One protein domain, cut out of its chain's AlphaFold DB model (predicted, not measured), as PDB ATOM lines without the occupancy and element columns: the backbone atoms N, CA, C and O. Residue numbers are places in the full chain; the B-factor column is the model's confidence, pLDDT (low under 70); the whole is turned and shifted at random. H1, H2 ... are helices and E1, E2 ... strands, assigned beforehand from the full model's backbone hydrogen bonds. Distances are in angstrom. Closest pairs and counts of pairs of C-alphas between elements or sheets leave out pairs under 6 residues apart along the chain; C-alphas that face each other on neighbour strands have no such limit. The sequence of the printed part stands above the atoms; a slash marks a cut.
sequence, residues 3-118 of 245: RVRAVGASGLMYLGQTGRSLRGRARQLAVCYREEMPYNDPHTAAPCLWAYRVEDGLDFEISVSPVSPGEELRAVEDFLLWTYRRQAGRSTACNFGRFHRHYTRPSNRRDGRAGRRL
ATOM      1  N   ARG A   3       0.439   7.533  73.311       97.25
ATOM      2  CA  ARG A   3       0.559   7.436  74.764       97.25
ATOM      3  C   ARG A   3       1.999   7.150  75.144       97.25
ATOM      4  O   ARG A   3       2.714   6.493  74.390       97.25
ATOM      5  N   VAL A   4       2.388   7.634  76.310       98.19
ATOM      6  CA  VAL A   4       3.713   7.461  76.901       98.19
ATOM      7  C   VAL A   4       3.541   6.745  78.226       98.19
ATOM      8  O   VAL A   4       2.703   7.141  79.043       98.19
ATOM      9  N   ARG A   5       4.340   5.710  78.447       97.56
ATOM     10  CA  ARG A   5       4.373   4.927  79.684       97.56
ATOM     11  C   ARG A   5       5.809   4.876  80.187       97.56
ATOM     12  O   ARG A   5       6.731   4.896  79.377       97.56
ATOM     13  N   ALA A   6       5.994   4.832  81.503       97.06
ATOM     14  CA  ALA A   6       7.303   4.507  82.057       97.06
ATOM     15  C   ALA A   6       7.564   3.003  81.890       97.06
ATOM     16  O   ALA A   6       6.668   2.189  82.132       97.06
ATOM     17  N   VAL A   7       8.766   2.631  81.453       96.88
ATOM     18  CA  VAL A   7       9.146   1.227  81.256       96.88
ATOM     19  C   VAL A   7       8.962   0.471  82.575       96.88
ATOM     20  O   VAL A   7       9.353   0.942  83.638       96.88
ATOM     21  N   GLY A   8       8.285  -0.678  82.519       92.25
ATOM     22  CA  GLY A   8       7.966  -1.485  83.705       92.25
ATOM     23  C   GLY A   8       6.814  -0.970  84.585       92.25
ATOM     24  O   GLY A   8       6.364  -1.703  85.461       92.25
ATOM     25  N   ALA A   9       6.264   0.227  84.349       89.94
ATOM     26  CA  ALA A   9       5.157   0.774  85.144       89.94
ATOM     27  C   ALA A   9       3.778   0.466  84.534       89.94
ATOM     28  O   ALA A   9       3.615   0.463  83.317       89.94
ATOM     29  N   SER A  10       2.742   0.283  85.359       84.25
ATOM     30  CA  SER A  10       1.368   0.024  84.887       84.25
ATOM     31  C   SER A  10       0.587   1.283  84.469       84.25
ATOM     32  O   SER A  10      -0.423   1.180  83.776       84.25
ATOM     33  N   GLY A  11       1.033   2.478  84.870       90.88
ATOM     34  CA  GLY A  11       0.325   3.742  84.631       90.88
ATOM     35  C   GLY A  11       0.870   4.556  83.456       90.88
ATOM     36  O   GLY A  11       2.061   4.519  83.156       90.88
ATOM     37  N   LEU A  12       0.007   5.356  82.828       96.56
ATOM     38  CA  LEU A  12       0.406   6.279  81.767       96.56
ATOM     39  C   LEU A  12       1.072   7.539  82.334       96.56
ATOM     40  O   LEU A  12       0.577   8.173  83.271       96.56
ATOM     41  N   MET A  13       2.170   7.937  81.697       97.69
ATOM     42  CA  MET A  13       2.835   9.214  81.945       97.69
ATOM     43  C   MET A  13       2.146  10.335  81.175       97.69
ATOM     44  O   MET A  13       1.929  11.410  81.727       97.69
ATOM     45  N   TYR A  14       1.762  10.083  79.923       98.19
ATOM     46  CA  TYR A  14       1.132  11.080  79.064       98.19
ATOM     47  C   TYR A  14       0.221  10.430  78.020       98.19
ATOM     48  O   TYR A  14       0.530   9.353  77.508       98.19
ATOM     49  N   LEU A  15      -0.865  11.106  77.657       97.81
ATOM     50  CA  LEU A  15      -1.677  10.800  76.479       97.81
ATOM     51  C   LEU A  15      -1.812  12.068  75.642       97.81
ATOM     52  O   LEU A  15      -2.028  13.145  76.193       97.81
ATOM     53  N   GLY A  16      -1.630  11.940  74.330       96.25
ATOM     54  CA  GLY A  16      -1.616  13.078  73.429       96.25
ATOM     55  C   GLY A  16      -2.203  12.799  72.054       96.25
ATOM     56  O   GLY A  16      -2.295  11.658  71.581       96.25
ATOM     57  N   GLN A  17      -2.506  13.888  71.355       95.06
ATOM     58  CA  GLN A  17      -2.862  13.869  69.942       95.06
ATOM     59  C   GLN A  17      -2.009  14.809  69.083       95.06
ATOM     60  O   GLN A  17      -1.285  15.699  69.550       95.06
ATOM     61  N   THR A  18      -2.059  14.553  67.779       93.31
ATOM     62  CA  THR A  18      -1.528  15.453  66.763       93.31
ATOM     63  C   THR A  18      -2.337  15.294  65.482       93.31
ATOM     64  O   THR A  18      -2.497  14.178  64.998       93.31
ATOM     65  N   GLY A  19      -2.802  16.406  64.908       91.00
ATOM     66  CA  GLY A  19      -3.326  16.453  63.534       91.00
ATOM     67  C   GLY A  19      -2.221  16.497  62.467       91.00
ATOM     68  O   GLY A  19      -2.493  16.745  61.300       91.00
ATOM     69  N   ARG A  20      -0.956  16.330  62.877       89.81
ATOM     70  CA  ARG A  20       0.235  16.307  62.017       89.81
ATOM     71  C   ARG A  20       0.897  14.923  62.091       89.81
ATOM     72  O   ARG A  20       0.272  13.924  62.418       89.81
ATOM     73  N   SER A  21       2.201  14.857  61.837       93.88
ATOM     74  CA  SER A  21       2.972  13.615  61.909       93.88
ATOM     75  C   SER A  21       3.125  13.087  63.343       93.88
ATOM     76  O   SER A  21       3.699  13.768  64.198       93.88
ATOM     77  N   LEU A  22       2.708  11.836  63.584       94.88
ATOM     78  CA  LEU A  22       3.008  11.090  64.818       94.88
ATOM     79  C   LEU A  22       4.520  10.937  65.029       94.88
ATOM     80  O   LEU A  22       5.015  11.177  66.127       94.88
ATOM     81  N   ARG A  23       5.273  10.639  63.960       95.06
ATOM     82  CA  ARG A  23       6.745  10.585  63.995       95.06
ATOM     83  C   ARG A  23       7.341  11.935  64.397       95.06
ATOM     84  O   ARG A  23       8.234  11.987  65.237       95.06
ATOM     85  N   GLY A  24       6.840  13.027  63.816       95.88
ATOM     86  CA  GLY A  24       7.258  14.382  64.180       95.88
ATOM     87  C   GLY A  24       6.989  14.686  65.654       95.88
ATOM     88  O   GLY A  24       7.859  15.208  66.346       95.88
ATOM     89  N   ARG A  25       5.819  14.289  66.161       95.31
ATOM     90  CA  ARG A  25       5.448  14.470  67.567       95.31
ATOM     91  C   ARG A  25       6.321  13.658  68.523       95.31
ATOM     92  O   ARG A  25       6.756  14.200  69.533       95.31
ATOM     93  N   ALA A  26       6.639  12.412  68.173       95.56
ATOM     94  CA  ALA A  26       7.563  11.574  68.932       95.56
ATOM     95  C   ALA A  26       8.970  12.197  69.002       95.56
ATOM     96  O   ALA A  26       9.550  12.283  70.079       95.56
ATOM     97  N   ARG A  27       9.488  12.730  67.885       96.12
ATOM     98  CA  ARG A  27      10.772  13.460  67.868       96.12
ATOM     99  C   ARG A  27      10.752  14.709  68.751       96.12
ATOM    100  O   ARG A  27      11.721  14.971  69.451       96.12
ATOM    101  N   GLN A  28       9.657  15.471  68.731       96.62
ATOM    102  CA  GLN A  28       9.496  16.635  69.609       96.62
ATOM    103  C   GLN A  28       9.472  16.242  71.087       96.62
ATOM    104  O   GLN A  28       9.977  16.994  71.910       96.62
ATOM    105  N   LEU A  29       8.890  15.089  71.421       96.69
ATOM    106  CA  LEU A  29       8.852  14.577  72.786       96.69
ATOM    107  C   LEU A  29      10.230  14.089  73.262       96.69
ATOM    108  O   LEU A  29      10.589  14.339  74.407       96.69
ATOM    109  N   ALA A  30      11.014  13.468  72.373       97.06
ATOM    110  CA  ALA A  30      12.328  12.888  72.672       97.06
ATOM    111  C   ALA A  30      13.360  13.891  73.225       97.06
ATOM    112  O   ALA A  30      14.379  13.487  73.779       97.06
ATOM    113  N   VAL A  31      13.093  15.200  73.150       97.19
ATOM    114  CA  VAL A  31      13.908  16.220  73.833       97.19
ATOM    115  C   VAL A  31      13.940  16.043  75.358       97.19
ATOM    116  O   VAL A  31      14.809  16.625  75.998       97.19
ATOM    117  N   CYS A  32      13.055  15.227  75.945       97.56
ATOM    118  CA  CYS A  32      13.135  14.837  77.356       97.56
ATOM    119  C   CYS A  32      14.397  14.023  77.717       97.56
ATOM    120  O   CYS A  32      14.714  13.904  78.901       97.56
ATOM    121  N   TYR A  33      15.133  13.501  76.728       97.81
ATOM    122  CA  TYR A  33      16.408  12.790  76.914       97.81
ATOM    123  C   TYR A  33      17.647  13.690  76.845       97.81
ATOM    124  O   TYR A  33      18.767  13.198  76.947       97.81
ATOM    125  N   ARG A  34      17.479  15.005  76.674       97.06
ATOM    126  CA  ARG A  34      18.602  15.948  76.750       97.06
ATOM    127  C   ARG A  34      19.177  16.002  78.161       97.06
ATOM    128  O   ARG A  34      18.470  15.732  79.126       97.06
ATOM    129  N   GLU A  35      20.442  16.384  78.270       96.50
ATOM    130  CA  GLU A  35      21.097  16.591  79.563       96.50
ATOM    131  C   GLU A  35      20.364  17.660  80.382       96.50
ATOM    132  O   GLU A  35      19.905  17.389  81.486       96.50
ATOM    133  N   GLU A  36      20.111  18.822  79.780       96.31
ATOM    134  CA  GLU A  36      19.358  19.912  80.402       96.31
ATOM    135  C   GLU A  36      17.839  19.788  80.210       96.31
ATOM    136  O   GLU A  36      17.351  19.270  79.196       96.31
ATOM    137  N   MET A  37      17.076  20.336  81.165       97.88
ATOM    138  CA  MET A  37      15.618  20.375  81.074       97.88
ATOM    139  C   MET A  37      15.167  21.201  79.856       97.88
ATOM    140  O   MET A  37      15.524  22.375  79.740       97.88
ATOM    141  N   PRO A  38      14.325  20.648  78.962       97.62
ATOM    142  CA  PRO A  38      13.809  21.398  77.822       97.62
ATOM    143  C   PRO A  38      12.772  22.452  78.249       97.62
ATOM    144  O   PRO A  38      12.143  22.342  79.294       97.62
ATOM    145  N   TYR A  39      12.520  23.449  77.398       97.38
ATOM    146  CA  TYR A  39      11.348  24.330  77.523       97.38
ATOM    147  C   TYR A  39      10.035  23.582  77.199       97.38
ATOM    148  O   TYR A  39      10.049  22.439  76.736       97.38
ATOM    149  N   ASN A  40       8.880  24.232  77.398       94.94
ATOM    150  CA  ASN A  40       7.572  23.663  77.030       94.94
ATOM    151  C   ASN A  40       7.401  23.454  75.517       94.94
ATOM    152  O   ASN A  40       6.602  22.616  75.109       94.94
ATOM    153  N   ASP A  41       8.111  24.203  74.675       93.62
ATOM    154  CA  ASP A  41       8.205  23.929  73.243       93.62
ATOM    155  C   ASP A  41       9.488  23.138  72.923       93.62
ATOM    156  O   ASP A  41      10.551  23.390  73.498       93.62
ATOM    157  N   PRO A  42       9.421  22.172  71.991       93.06
ATOM    158  CA  PRO A  42       8.322  21.930  71.052       93.06
ATOM    159  C   PRO A  42       7.184  21.040  71.589       93.06
ATOM    160  O   PRO A  42       6.203  20.824  70.873       93.06
ATOM    161  N   HIS A  43       7.298  20.509  72.811       95.75
ATOM    162  CA  HIS A  43       6.310  19.592  73.377       95.75
ATOM    163  C   HIS A  43       6.080  19.810  74.879       95.75
ATOM    164  O   HIS A  43       6.963  19.567  75.696       95.75
ATOM    165  N   THR A  44       4.844  20.138  75.260       94.69
ATOM    166  CA  THR A  44       4.490  20.559  76.630       94.69
ATOM    167  C   THR A  44       4.756  19.507  77.710       94.69
ATOM    168  O   THR A  44       5.083  19.856  78.839       94.69
ATOM    169  N   ALA A  45       4.635  18.217  77.382       97.19
ATOM    170  CA  ALA A  45       4.948  17.124  78.308       97.19
ATOM    171  C   ALA A  45       6.452  16.825  78.477       97.19
ATOM    172  O   ALA A  45       6.832  16.237  79.488       97.19
ATOM    173  N   ALA A  46       7.306  17.209  77.519       97.75
ATOM    174  CA  ALA A  46       8.723  16.841  77.521       97.75
ATOM    175  C   ALA A  46       9.490  17.280  78.785       97.75
ATOM    176  O   ALA A  46      10.211  16.443  79.326       97.75
ATOM    177  N   PRO A  47       9.329  18.507  79.323       98.19
ATOM    178  CA  PRO A  47      10.011  18.882  80.564       98.19
ATOM    179  C   PRO A  47       9.554  18.082  81.786       98.19
ATOM    180  O   PRO A  47      10.353  17.815  82.677       98.19
ATOM    181  N   CYS A  48       8.284  17.667  81.830       98.06
ATOM    182  CA  CYS A  48       7.784  16.842  82.928       98.06
ATOM    183  C   CYS A  48       8.394  15.436  82.860       98.06
ATOM    184  O   CYS A  48       8.899  14.939  83.860       98.06
ATOM    185  N   LEU A  49       8.426  14.831  81.667       98.38
ATOM    186  CA  LEU A  49       9.094  13.545  81.441       98.38
ATOM    187  C   LEU A  49      10.594  13.615  81.750       98.38
ATOM    188  O   LEU A  49      11.118  12.710  82.386       98.38
ATOM    189  N   TRP A  50      11.271  14.698  81.352       98.62
ATOM    190  CA  TRP A  50      12.676  14.925  81.703       98.62
ATOM    191  C   TRP A  50      12.871  14.902  83.223       98.62
ATOM    192  O   TRP A  50      13.768  14.218  83.702       98.62
ATOM    193  N   ALA A  51      11.999  15.580  83.978       98.25
ATOM    194  CA  ALA A  51      12.116  15.651  85.432       98.25
ATOM    195  C   ALA A  51      11.970  14.271  86.088       98.25
ATOM    196  O   ALA A  51      12.781  13.927  86.937       98.25
ATOM    197  N   TYR A  52      11.002  13.460  85.646       98.06
ATOM    198  CA  TYR A  52      10.853  12.079  86.121       98.06
ATOM    199  C   TYR A  52      12.027  11.174  85.707       98.06
ATOM    200  O   TYR A  52      12.420  10.288  86.457       98.06
ATOM    201  N   ARG A  53      12.618  11.378  84.523       98.06
ATOM    202  CA  ARG A  53      13.805  10.615  84.101       98.06
ATOM    203  C   ARG A  53      15.020  10.937  84.962       98.06
ATOM    204  O   ARG A  53      15.720  10.029  85.384       98.06
ATOM    205  N   VAL A  54      15.287  12.222  85.178       98.00
ATOM    206  CA  VAL A  54      16.482  12.673  85.901       98.00
ATOM    207  C   VAL A  54      16.365  12.414  87.397       98.00
ATOM    208  O   VAL A  54      17.337  11.991  88.010       98.00
ATOM    209  N   GLU A  55      15.192  12.642  87.986       96.81
ATOM    210  CA  GLU A  55      15.013  12.504  89.432       96.81
ATOM    211  C   GLU A  55      14.689  11.072  89.862       96.81
ATOM    212  O   GLU A  55      15.249  10.595  90.843       96.81
ATOM    213  N   ASP A  56      13.800  10.384  89.138       96.31
ATOM    214  CA  ASP A  56      13.310   9.055  89.522       96.31
ATOM    215  C   ASP A  56      13.949   7.923  88.696       96.31
ATOM    216  O   ASP A  56      13.597   6.756  88.865       96.31
ATOM    217  N   GLY A  57      14.866   8.243  87.774       97.00
ATOM    218  CA  GLY A  57      15.552   7.253  86.938       97.00
ATOM    219  C   GLY A  57      14.645   6.548  85.926       97.00
ATOM    220  O   GLY A  57      14.982   5.459  85.462       97.00
ATOM    221  N   LEU A  58      13.479   7.121  85.600       97.25
ATOM    222  CA  LEU A  58      12.531   6.478  84.688       97.25
ATOM    223  C   LEU A  58      13.014   6.506  83.241       97.25
ATOM    224  O   LEU A  58      13.506   7.522  82.755       97.25
ATOM    225  N   ASP A  59      12.728   5.427  82.522       97.62
ATOM    226  CA  ASP A  59      12.772   5.398  81.063       97.62
ATOM    227  C   ASP A  59      11.357   5.289  80.482       97.62
ATOM    228  O   ASP A  59      10.408   4.935  81.192       97.62
ATOM    229  N   PHE A  60      11.185   5.607  79.199       97.94
ATOM    230  CA  PHE A  60       9.867   5.739  78.582       97.94
ATOM    231  C   PHE A  60       9.716   4.940  77.295       97.94
ATOM    232  O   PHE A  60      10.592   4.896  76.439       97.94
ATOM    233  N   GLU A  61       8.514   4.410  77.105       97.12
ATOM    234  CA  GLU A  61       8.061   3.848  75.840       97.12
ATOM    235  C   GLU A  61       6.884   4.658  75.286       97.12
ATOM    236  O   GLU A  61       6.083   5.241  76.026       97.12
ATOM    237  N   ILE A  62       6.771   4.683  73.957       96.81
ATOM    238  CA  ILE A  62       5.686   5.350  73.243       96.81
ATOM    239  C   ILE A  62       4.926   4.339  72.388       96.81
ATOM    240  O   ILE A  62       5.510   3.612  71.590       96.81
ATOM    241  N   SER A  63       3.601   4.325  72.520       95.62
ATOM    242  CA  SER A  63       2.718   3.641  71.571       95.62
ATOM    243  C   SER A  63       1.956   4.679  70.763       95.62
ATOM    244  O   SER A  63       1.511   5.696  71.304       95.62
ATOM    245  N   VAL A  64       1.770   4.418  69.473       95.88
ATOM    246  CA  VAL A  64       1.052   5.313  68.563       95.88
ATOM    247  C   VAL A  64      -0.111   4.578  67.910       95.88
ATOM    248  O   VAL A  64      -0.007   3.395  67.610       95.88
ATOM    249  N   SER A  65      -1.204   5.298  67.670       94.38
ATOM    250  CA  SER A  65      -2.334   4.816  66.879       94.38
ATOM    251  C   SER A  65      -2.684   5.872  65.833       94.38
ATOM    252  O   SER A  65      -3.006   7.010  66.221       94.38
ATOM    253  N   PRO A  66      -2.618   5.550  64.530       90.62
ATOM    254  CA  PRO A  66      -3.146   6.417  63.488       90.62
ATOM    255  C   PRO A  66      -4.641   6.614  63.728       90.62
ATOM    256  O   PRO A  66      -5.355   5.671  64.052       90.62
ATOM    257  N   VAL A  67      -5.092   7.854  63.611       87.56
ATOM    258  CA  VAL A  67      -6.507   8.224  63.628       87.56
ATOM    259  C   VAL A  67      -6.679   9.304  62.577       87.56
ATOM    260  O   VAL A  67      -5.754  10.099  62.371       87.56
ATOM    261  N   SER A  68      -7.823   9.319  61.899       82.69
ATOM    262  CA  SER A  68      -8.106  10.344  60.900       82.69
ATOM    263  C   SER A  68      -8.003  11.728  61.546       82.69
ATOM    264  O   SER A  68      -8.584  11.947  62.614       82.69
ATOM    265  N   PRO A  69      -7.231  12.661  60.962       77.31
ATOM    266  CA  PRO A  69      -7.196  14.024  61.462       77.31
ATOM    267  C   PRO A  69      -8.582  14.648  61.282       77.31
ATOM    268  O   PRO A  69      -9.232  14.454  60.258       77.31
ATOM    269  N   GLY A  70      -9.036  15.398  62.279       79.81
ATOM    270  CA  GLY A  70     -10.351  16.026  62.261       79.81
ATOM    271  C   GLY A  70     -10.573  16.896  63.488       79.81
ATOM    272  O   GLY A  70      -9.769  16.885  64.426       79.81
ATOM    273  N   GLU A  71     -11.667  17.652  63.476       71.31
ATOM    274  CA  GLU A  71     -12.034  18.568  64.566       71.31
ATOM    275  C   GLU A  71     -12.251  17.830  65.894       71.31
ATOM    276  O   GLU A  71     -11.933  18.350  66.965       71.31
ATOM    277  N   GLU A  72     -12.685  16.574  65.819       87.12
ATOM    278  CA  GLU A  72     -12.960  15.725  66.978       87.12
ATOM    279  C   GLU A  72     -11.710  15.140  67.635       87.12
ATOM    280  O   GLU A  72     -11.802  14.549  68.706       87.12
ATOM    281  N   LEU A  73     -10.521  15.310  67.051       92.31
ATOM    282  CA  LEU A  73      -9.312  14.664  67.563       92.31
ATOM    283  C   LEU A  73      -9.001  15.044  69.024       92.31
ATOM    284  O   LEU A  73      -8.477  14.228  69.780       92.31
ATOM    285  N   ARG A  74      -9.347  16.273  69.427       94.38
ATOM    286  CA  ARG A  74      -9.256  16.726  70.825       94.38
ATOM    287  C   ARG A  74     -10.351  16.133  71.715       94.38
ATOM    288  O   ARG A  74     -10.067  15.768  72.845       94.38
ATOM    289  N   ALA A  75     -11.559  15.955  71.190       95.50
ATOM    290  CA  ALA A  75     -12.645  15.290  71.909       95.50
ATOM    291  C   ALA A  75     -12.300  13.825  72.218       95.50
ATOM    292  O   ALA A  75     -12.515  13.344  73.326       95.50
ATOM    293  N   VAL A  76     -11.681  13.138  71.252       95.69
ATOM    294  CA  VAL A  76     -11.175  11.771  71.425       95.69
ATOM    295  C   VAL A  76     -10.051  11.725  72.466       95.69
ATOM    296  O   VAL A  76     -10.000  10.794  73.265       95.69
ATOM    297  N   GLU A  77      -9.153  12.716  72.492       97.25
ATOM    298  CA  GLU A  77      -8.130  12.841  73.542       97.25
ATOM    299  C   GLU A  77      -8.760  12.952  74.936       97.25
ATOM    300  O   GLU A  77      -8.387  12.180  75.822       97.25
ATOM    301  N   ASP A  78      -9.751  13.826  75.106       98.25
ATOM    302  CA  ASP A  78     -10.432  14.022  76.388       98.25
ATOM    303  C   ASP A  78     -11.232  12.778  76.812       98.25
ATOM    304  O   ASP A  78     -11.151  12.346  77.963       98.25
ATOM    305  N   PHE A  79     -11.903  12.108  75.869       98.06
ATOM    306  CA  PHE A  79     -12.573  10.826  76.110       98.06
ATOM    307  C   PHE A  79     -11.606   9.724  76.571       98.06
ATOM    308  O   PHE A  79     -11.903   8.990  77.521       98.06
ATOM    309  N   LEU A  80     -10.434   9.604  75.942       98.06
ATOM    310  CA  LEU A  80      -9.433   8.609  76.335       98.06
ATOM    311  C   LEU A  80      -8.783   8.942  77.682       98.06
ATOM    312  O   LEU A  80      -8.511   8.030  78.466       98.06
ATOM    313  N   LEU A  81      -8.555  10.224  77.976       98.56
ATOM    314  CA  LEU A  81      -8.062  10.673  79.279       98.56
ATOM    315  C   LEU A  81      -9.065  10.365  80.395       98.56
ATOM    316  O   LEU A  81      -8.668   9.800  81.415       98.56
ATOM    317  N   TRP A  82     -10.347  10.666  80.188       98.69
ATOM    318  CA  TRP A  82     -11.420  10.322  81.123       98.69
ATOM    319  C   TRP A  82     -11.525   8.806  81.339       98.69
ATOM    320  O   TRP A  82     -11.540   8.326  82.474       98.69
ATOM    321  N   THR A  83     -11.514   8.029  80.252       98.38
ATOM    322  CA  THR A  83     -11.555   6.558  80.309       98.38
ATOM    323  C   THR A  83     -10.376   5.999  81.103       98.38
ATOM    324  O   THR A  83     -10.563   5.160  81.985       98.38
ATOM    325  N   TYR A  84      -9.163   6.500  80.850       98.25
ATOM    326  CA  TYR A  84      -7.984   6.120  81.623       98.25
ATOM    327  C   TYR A  84      -8.136   6.487  83.102       98.25
ATOM    328  O   TYR A  84      -7.853   5.655  83.962       98.25
ATOM    329  N   ARG A  85      -8.611   7.698  83.422       98.25
ATOM    330  CA  ARG A  85      -8.819   8.124  84.813       98.25
ATOM    331  C   ARG A  85      -9.800   7.202  85.538       98.25
ATOM    332  O   ARG A  85      -9.526   6.848  86.680       98.25
ATOM    333  N   ARG A  86     -10.873   6.747  84.877       98.06
ATOM    334  CA  ARG A  86     -11.822   5.752  85.418       98.06
ATOM    335  C   ARG A  86     -11.191   4.388  85.681       98.06
ATOM    336  O   ARG A  86     -11.509   3.767  86.686       98.06
ATOM    337  N   GLN A  87     -10.295   3.932  84.810       96.88
ATOM    338  CA  GLN A  87      -9.604   2.647  84.973       96.88
ATOM    339  C   GLN A  87      -8.506   2.703  86.043       96.88
ATOM    340  O   GLN A  87      -8.360   1.780  86.835       96.88
ATOM    341  N   ALA A  88      -7.725   3.783  86.062       96.31
ATOM    342  CA  ALA A  88      -6.561   3.929  86.931       96.31
ATOM    343  C   ALA A  88      -6.878   4.586  88.286       96.31
ATOM    344  O   ALA A  88      -6.013   4.621  89.160       96.31
ATOM    345  N   GLY A  89      -8.063   5.187  88.438       97.00
ATOM    346  CA  GLY A  89      -8.454   5.986  89.604       97.00
ATOM    347  C   GLY A  89      -7.708   7.321  89.744       97.00
ATOM    348  O   GLY A  89      -7.837   7.988  90.768       97.00
ATOM    349  N   ARG A  90      -6.897   7.715  88.750       96.00
ATOM    350  CA  ARG A  90      -6.029   8.905  88.790       96.00
ATOM    351  C   ARG A  90      -5.669   9.422  87.397       96.00
ATOM    352  O   ARG A  90      -5.665   8.668  86.427       96.00
ATOM    353  N   SER A  91      -5.266  10.688  87.303       97.00
ATOM    354  CA  SER A  91      -4.663  11.271  86.102       97.00
ATOM    355  C   SER A  91      -3.272  10.714  85.790       97.00
ATOM    356  O   SER A  91      -2.526  10.256  86.661       97.00
ATOM    357  N   THR A  92      -2.904  10.818  84.513       97.25
ATOM    358  CA  THR A  92      -1.526  10.670  84.027       97.25
ATOM    359  C   THR A  92      -0.597  11.708  84.672       97.25
ATOM    360  O   THR A  92      -1.042  12.812  84.995       97.25
ATOM    361  N   ALA A  93       0.699  11.414  84.777       95.44
ATOM    362  CA  ALA A  93       1.664  12.293  85.446       95.44
ATOM    363  C   ALA A  93       1.950  13.625  84.715       95.44
ATOM    364  O   ALA A  93       2.285  14.618  85.362       95.44
ATOM    365  N   CYS A  94       1.829  13.657  83.385       97.00
ATOM    366  CA  CYS A  94       2.299  14.761  82.543       97.00
ATOM    367  C   CYS A  94       1.192  15.466  81.728       97.00
ATOM    368  O   CYS A  94       1.509  16.336  80.915       97.00
ATOM    369  N   ASN A  95      -0.091  15.140  81.933       97.50
ATOM    370  CA  ASN A  95      -1.228  15.932  81.425       97.50
ATOM    371  C   ASN A  95      -1.728  16.938  82.488       97.50
ATOM    372  O   ASN A  95      -1.143  17.087  83.562       97.50
ATOM    373  N   PHE A  96      -2.801  17.672  82.171       96.62
ATOM    374  CA  PHE A  96      -3.563  18.567  83.065       96.62
ATOM    375  C   PHE A  96      -2.810  19.757  83.671       96.62
ATOM    376  O   PHE A  96      -3.409  20.628  84.286       96.62
ATOM    377  N   GLY A  97      -1.502  19.877  83.467       93.25
ATOM    378  CA  GLY A  97      -0.710  20.900  84.149       93.25
ATOM    379  C   GLY A  97       0.047  20.387  85.371       93.25
ATOM    380  O   GLY A  97       0.814  21.158  85.934       93.25
ATOM    381  N   ARG A  98      -0.080  19.101  85.718       94.31
ATOM    382  CA  ARG A  98       0.719  18.483  86.786       94.31
ATOM    383  C   ARG A  98       2.201  18.470  86.432       94.31
ATOM    384  O   ARG A  98       2.576  18.442  85.254       94.31
ATOM    385  N   PHE A  99       3.054  18.536  87.444       96.62
ATOM    386  CA  PHE A  99       4.499  18.539  87.249       96.62
ATOM    387  C   PHE A  99       5.224  17.792  88.370       96.62
ATOM    388  O   PHE A  99       4.631  17.503  89.409       96.62
ATOM    389  N   HIS A 100       6.495  17.452  88.147       97.19
ATOM    390  CA  HIS A 100       7.301  16.763  89.152       97.19
ATOM    391  C   HIS A 100       7.476  17.629  90.411       97.19
ATOM    392  O   HIS A 100       7.680  18.842  90.320       97.19
ATOM    393  N   ARG A 101       7.426  17.003  91.594       96.94
ATOM    394  CA  ARG A 101       7.452  17.696  92.895       96.94
ATOM    395  C   ARG A 101       8.726  18.487  93.161       96.94
ATOM    396  O   ARG A 101       8.646  19.525  93.800       96.94
ATOM    397  N   HIS A 102       9.864  18.046  92.636       97.31
ATOM    398  CA  HIS A 102      11.163  18.680  92.883       97.31
ATOM    399  C   HIS A 102      11.558  19.719  91.831       97.31
ATOM    400  O   HIS A 102      12.677  20.206  91.881       97.31
ATOM    401  N   TYR A 103      10.701  20.064  90.865       97.44
ATOM    402  CA  TYR A 103      11.092  20.975  89.781       97.44
ATOM    403  C   TYR A 103      10.045  22.031  89.513       97.44
ATOM    404  O   TYR A 103       8.856  21.745  89.572       97.44
ATOM    405  N   THR A 104      10.464  23.231  89.123       96.62
ATOM    406  CA  THR A 104       9.566  24.222  88.530       96.62
ATOM    407  C   THR A 104       9.314  23.900  87.060       96.62
ATOM    408  O   THR A 104      10.202  23.472  86.323       96.62
ATOM    409  N   ARG A 105       8.081  24.137  86.611       95.56
ATOM    410  CA  ARG A 105       7.706  23.970  85.206       95.56
ATOM    411  C   ARG A 105       8.290  25.113  84.362       95.56
ATOM    412  O   ARG A 105       8.010  26.266  84.703       95.56
ATOM    413  N   PRO A 106       8.996  24.851  83.249       96.88
ATOM    414  CA  PRO A 106       9.470  25.900  82.346       96.88
ATOM    415  C   PRO A 106       8.313  26.606  81.619       96.88
ATOM    416  O   PRO A 106       7.175  26.134  81.606       96.88
ATOM    417  N   SER A 107       8.580  27.752  80.999       95.81
ATOM    418  CA  SER A 107       7.694  28.373  80.004       95.81
ATOM    419  C   SER A 107       8.008  27.870  78.592       95.81
ATOM    420  O   SER A 107       8.811  26.954  78.408       95.81
ATOM    421  N   ASN A 108       7.391  28.469  77.568       95.88
ATOM    422  CA  ASN A 108       7.953  28.365  76.222       95.88
ATOM    423  C   ASN A 108       9.275  29.153  76.164       95.88
ATOM    424  O   ASN A 108       9.463  30.104  76.929       95.88
ATOM    425  N   ARG A 109      10.161  28.799  75.231       94.25
ATOM    426  CA  ARG A 109      11.467  29.422  74.990       94.25
ATOM    427  C   ARG A 109      11.338  30.926  74.778       94.25
ATOM    428  O   ARG A 109      12.118  31.679  75.340       94.25
ATOM    429  N   ARG A 110      10.314  31.364  74.035       95.62
ATOM    430  CA  ARG A 110      10.050  32.793  73.792       95.62
ATOM    431  C   ARG A 110       9.778  33.591  75.076       95.62
ATOM    432  O   ARG A 110      10.017  34.788  75.091       95.62
ATOM    433  N   ASP A 111       9.259  32.936  76.120       95.38
ATOM    434  CA  ASP A 111       8.912  33.577  77.394       95.38
ATOM    435  C   ASP A 111      10.072  33.460  78.422       95.38
ATOM    436  O   ASP A 111       9.962  33.946  79.543       95.38
ATOM    437  N   GLY A 112      11.178  32.789  78.064       94.44
ATOM    438  CA  GLY A 112      12.475  32.851  78.757       94.44
ATOM    439  C   GLY A 112      12.603  32.146  80.115       94.44
ATOM    440  O   GLY A 112      13.718  31.986  80.608       94.44
ATOM    441  N   ARG A 113      11.519  31.669  80.733       95.75
ATOM    442  CA  ARG A 113      11.561  31.065  82.074       95.75
ATOM    443  C   ARG A 113      11.955  29.587  82.020       95.75
ATOM    444  O   ARG A 113      11.109  28.717  81.811       95.75
ATOM    445  N   ALA A 114      13.237  29.305  82.239       95.81
ATOM    446  CA  ALA A 114      13.745  27.942  82.389       95.81
ATOM    447  C   ALA A 114      13.156  27.245  83.632       95.81
ATOM    448  O   ALA A 114      12.809  27.888  84.630       95.81
ATOM    449  N   GLY A 115      13.024  25.923  83.556       95.44
ATOM    450  CA  GLY A 115      12.686  25.088  84.703       95.44
ATOM    451  C   GLY A 115      13.945  24.792  85.509       95.44
ATOM    452  O   GLY A 115      15.041  24.743  84.959       95.44
ATOM    453  N   ARG A 116      13.799  24.628  86.821       95.94
ATOM    454  CA  ARG A 116      14.917  24.352  87.731       95.94
ATOM    455  C   ARG A 116      14.489  23.413  88.841       95.94
ATOM    456  O   ARG A 116      13.299  23.345  89.158       95.94
ATOM    457  N   ARG A 117      15.455  22.721  89.441       96.81
ATOM    458  CA  ARG A 117      15.216  21.968  90.672       96.81
ATOM    459  C   ARG A 117      14.846  22.946  91.790       96.81
ATOM    460  O   ARG A 117      15.344  24.069  91.836       96.81
ATOM    461  N   LEU A 118      13.904  22.550  92.629       96.19
ATOM    462  CA  LEU A 118      13.514  23.277  93.826       96.19
ATOM    463  C   LEU A 118      14.510  22.956  94.941       96.19
ATOM    464  O   LEU A 118      14.922  21.809  95.107       96.19
TER     465      LEU A 118
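What this domain is: This is residues 3 to 118 of the 245 residues of the protein "GIY-YIG nuclease family protein" of Candidatus Dadabacteria bacterium (UniProt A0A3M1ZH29). A small antiparallel sheet, ordered E2 E1 E3, has H1 and H2 over one face and H3 beside edge strand E2; a long tail without named elements follows. The 116 printed residues, under half in named elements, run E1 E2 H1 H2 E3 H3, class mixed. The whole is compact, radius of gyration of the C-alphas 14.1 A, spanning 38 by 31 by 20 A.

How they stand to each other: Start at E1, residues 3 to 6: it forms an antiparallel hairpin with E2, residues 12 to 16, with N 4 and O 14 within hydrogen-bond range at 2.8 A. E1 also neighbours E3, residues 60 to 64, antiparallel, with N 3 and O 63 at 2.9 A. H1, residues 22 to 33, and H2, residues 46 to 56, are on the same face. E2, H1, H2 and E3 form a split strand-helix-strand unit, two same-way strands with E1 between, its crossover right-handed. Residues 28 to 33 of H1 touch H2, closest C-alphas Cys 32 and Trp 50, 4.4 A. H3, residues 73 to 88, only grazes the sheet, closest C-alphas Gly 16 and Glu 77, 6.5 A. Each O i to N i+4 pair is within hydrogen-bond range in H2 and H3, 5 of 8 in H1.

Where its parts are: Find C-alpha 3 at (0.559, 7.436, 74.764), where E1 begins; H3 runs 22.3 A to C-alpha 88 at (-6.561, 3.929, 86.931).

The domain as a whole: The printed part has no cut; H1 to H2 is a long link, and no printed residue is under 70 in pLDDT.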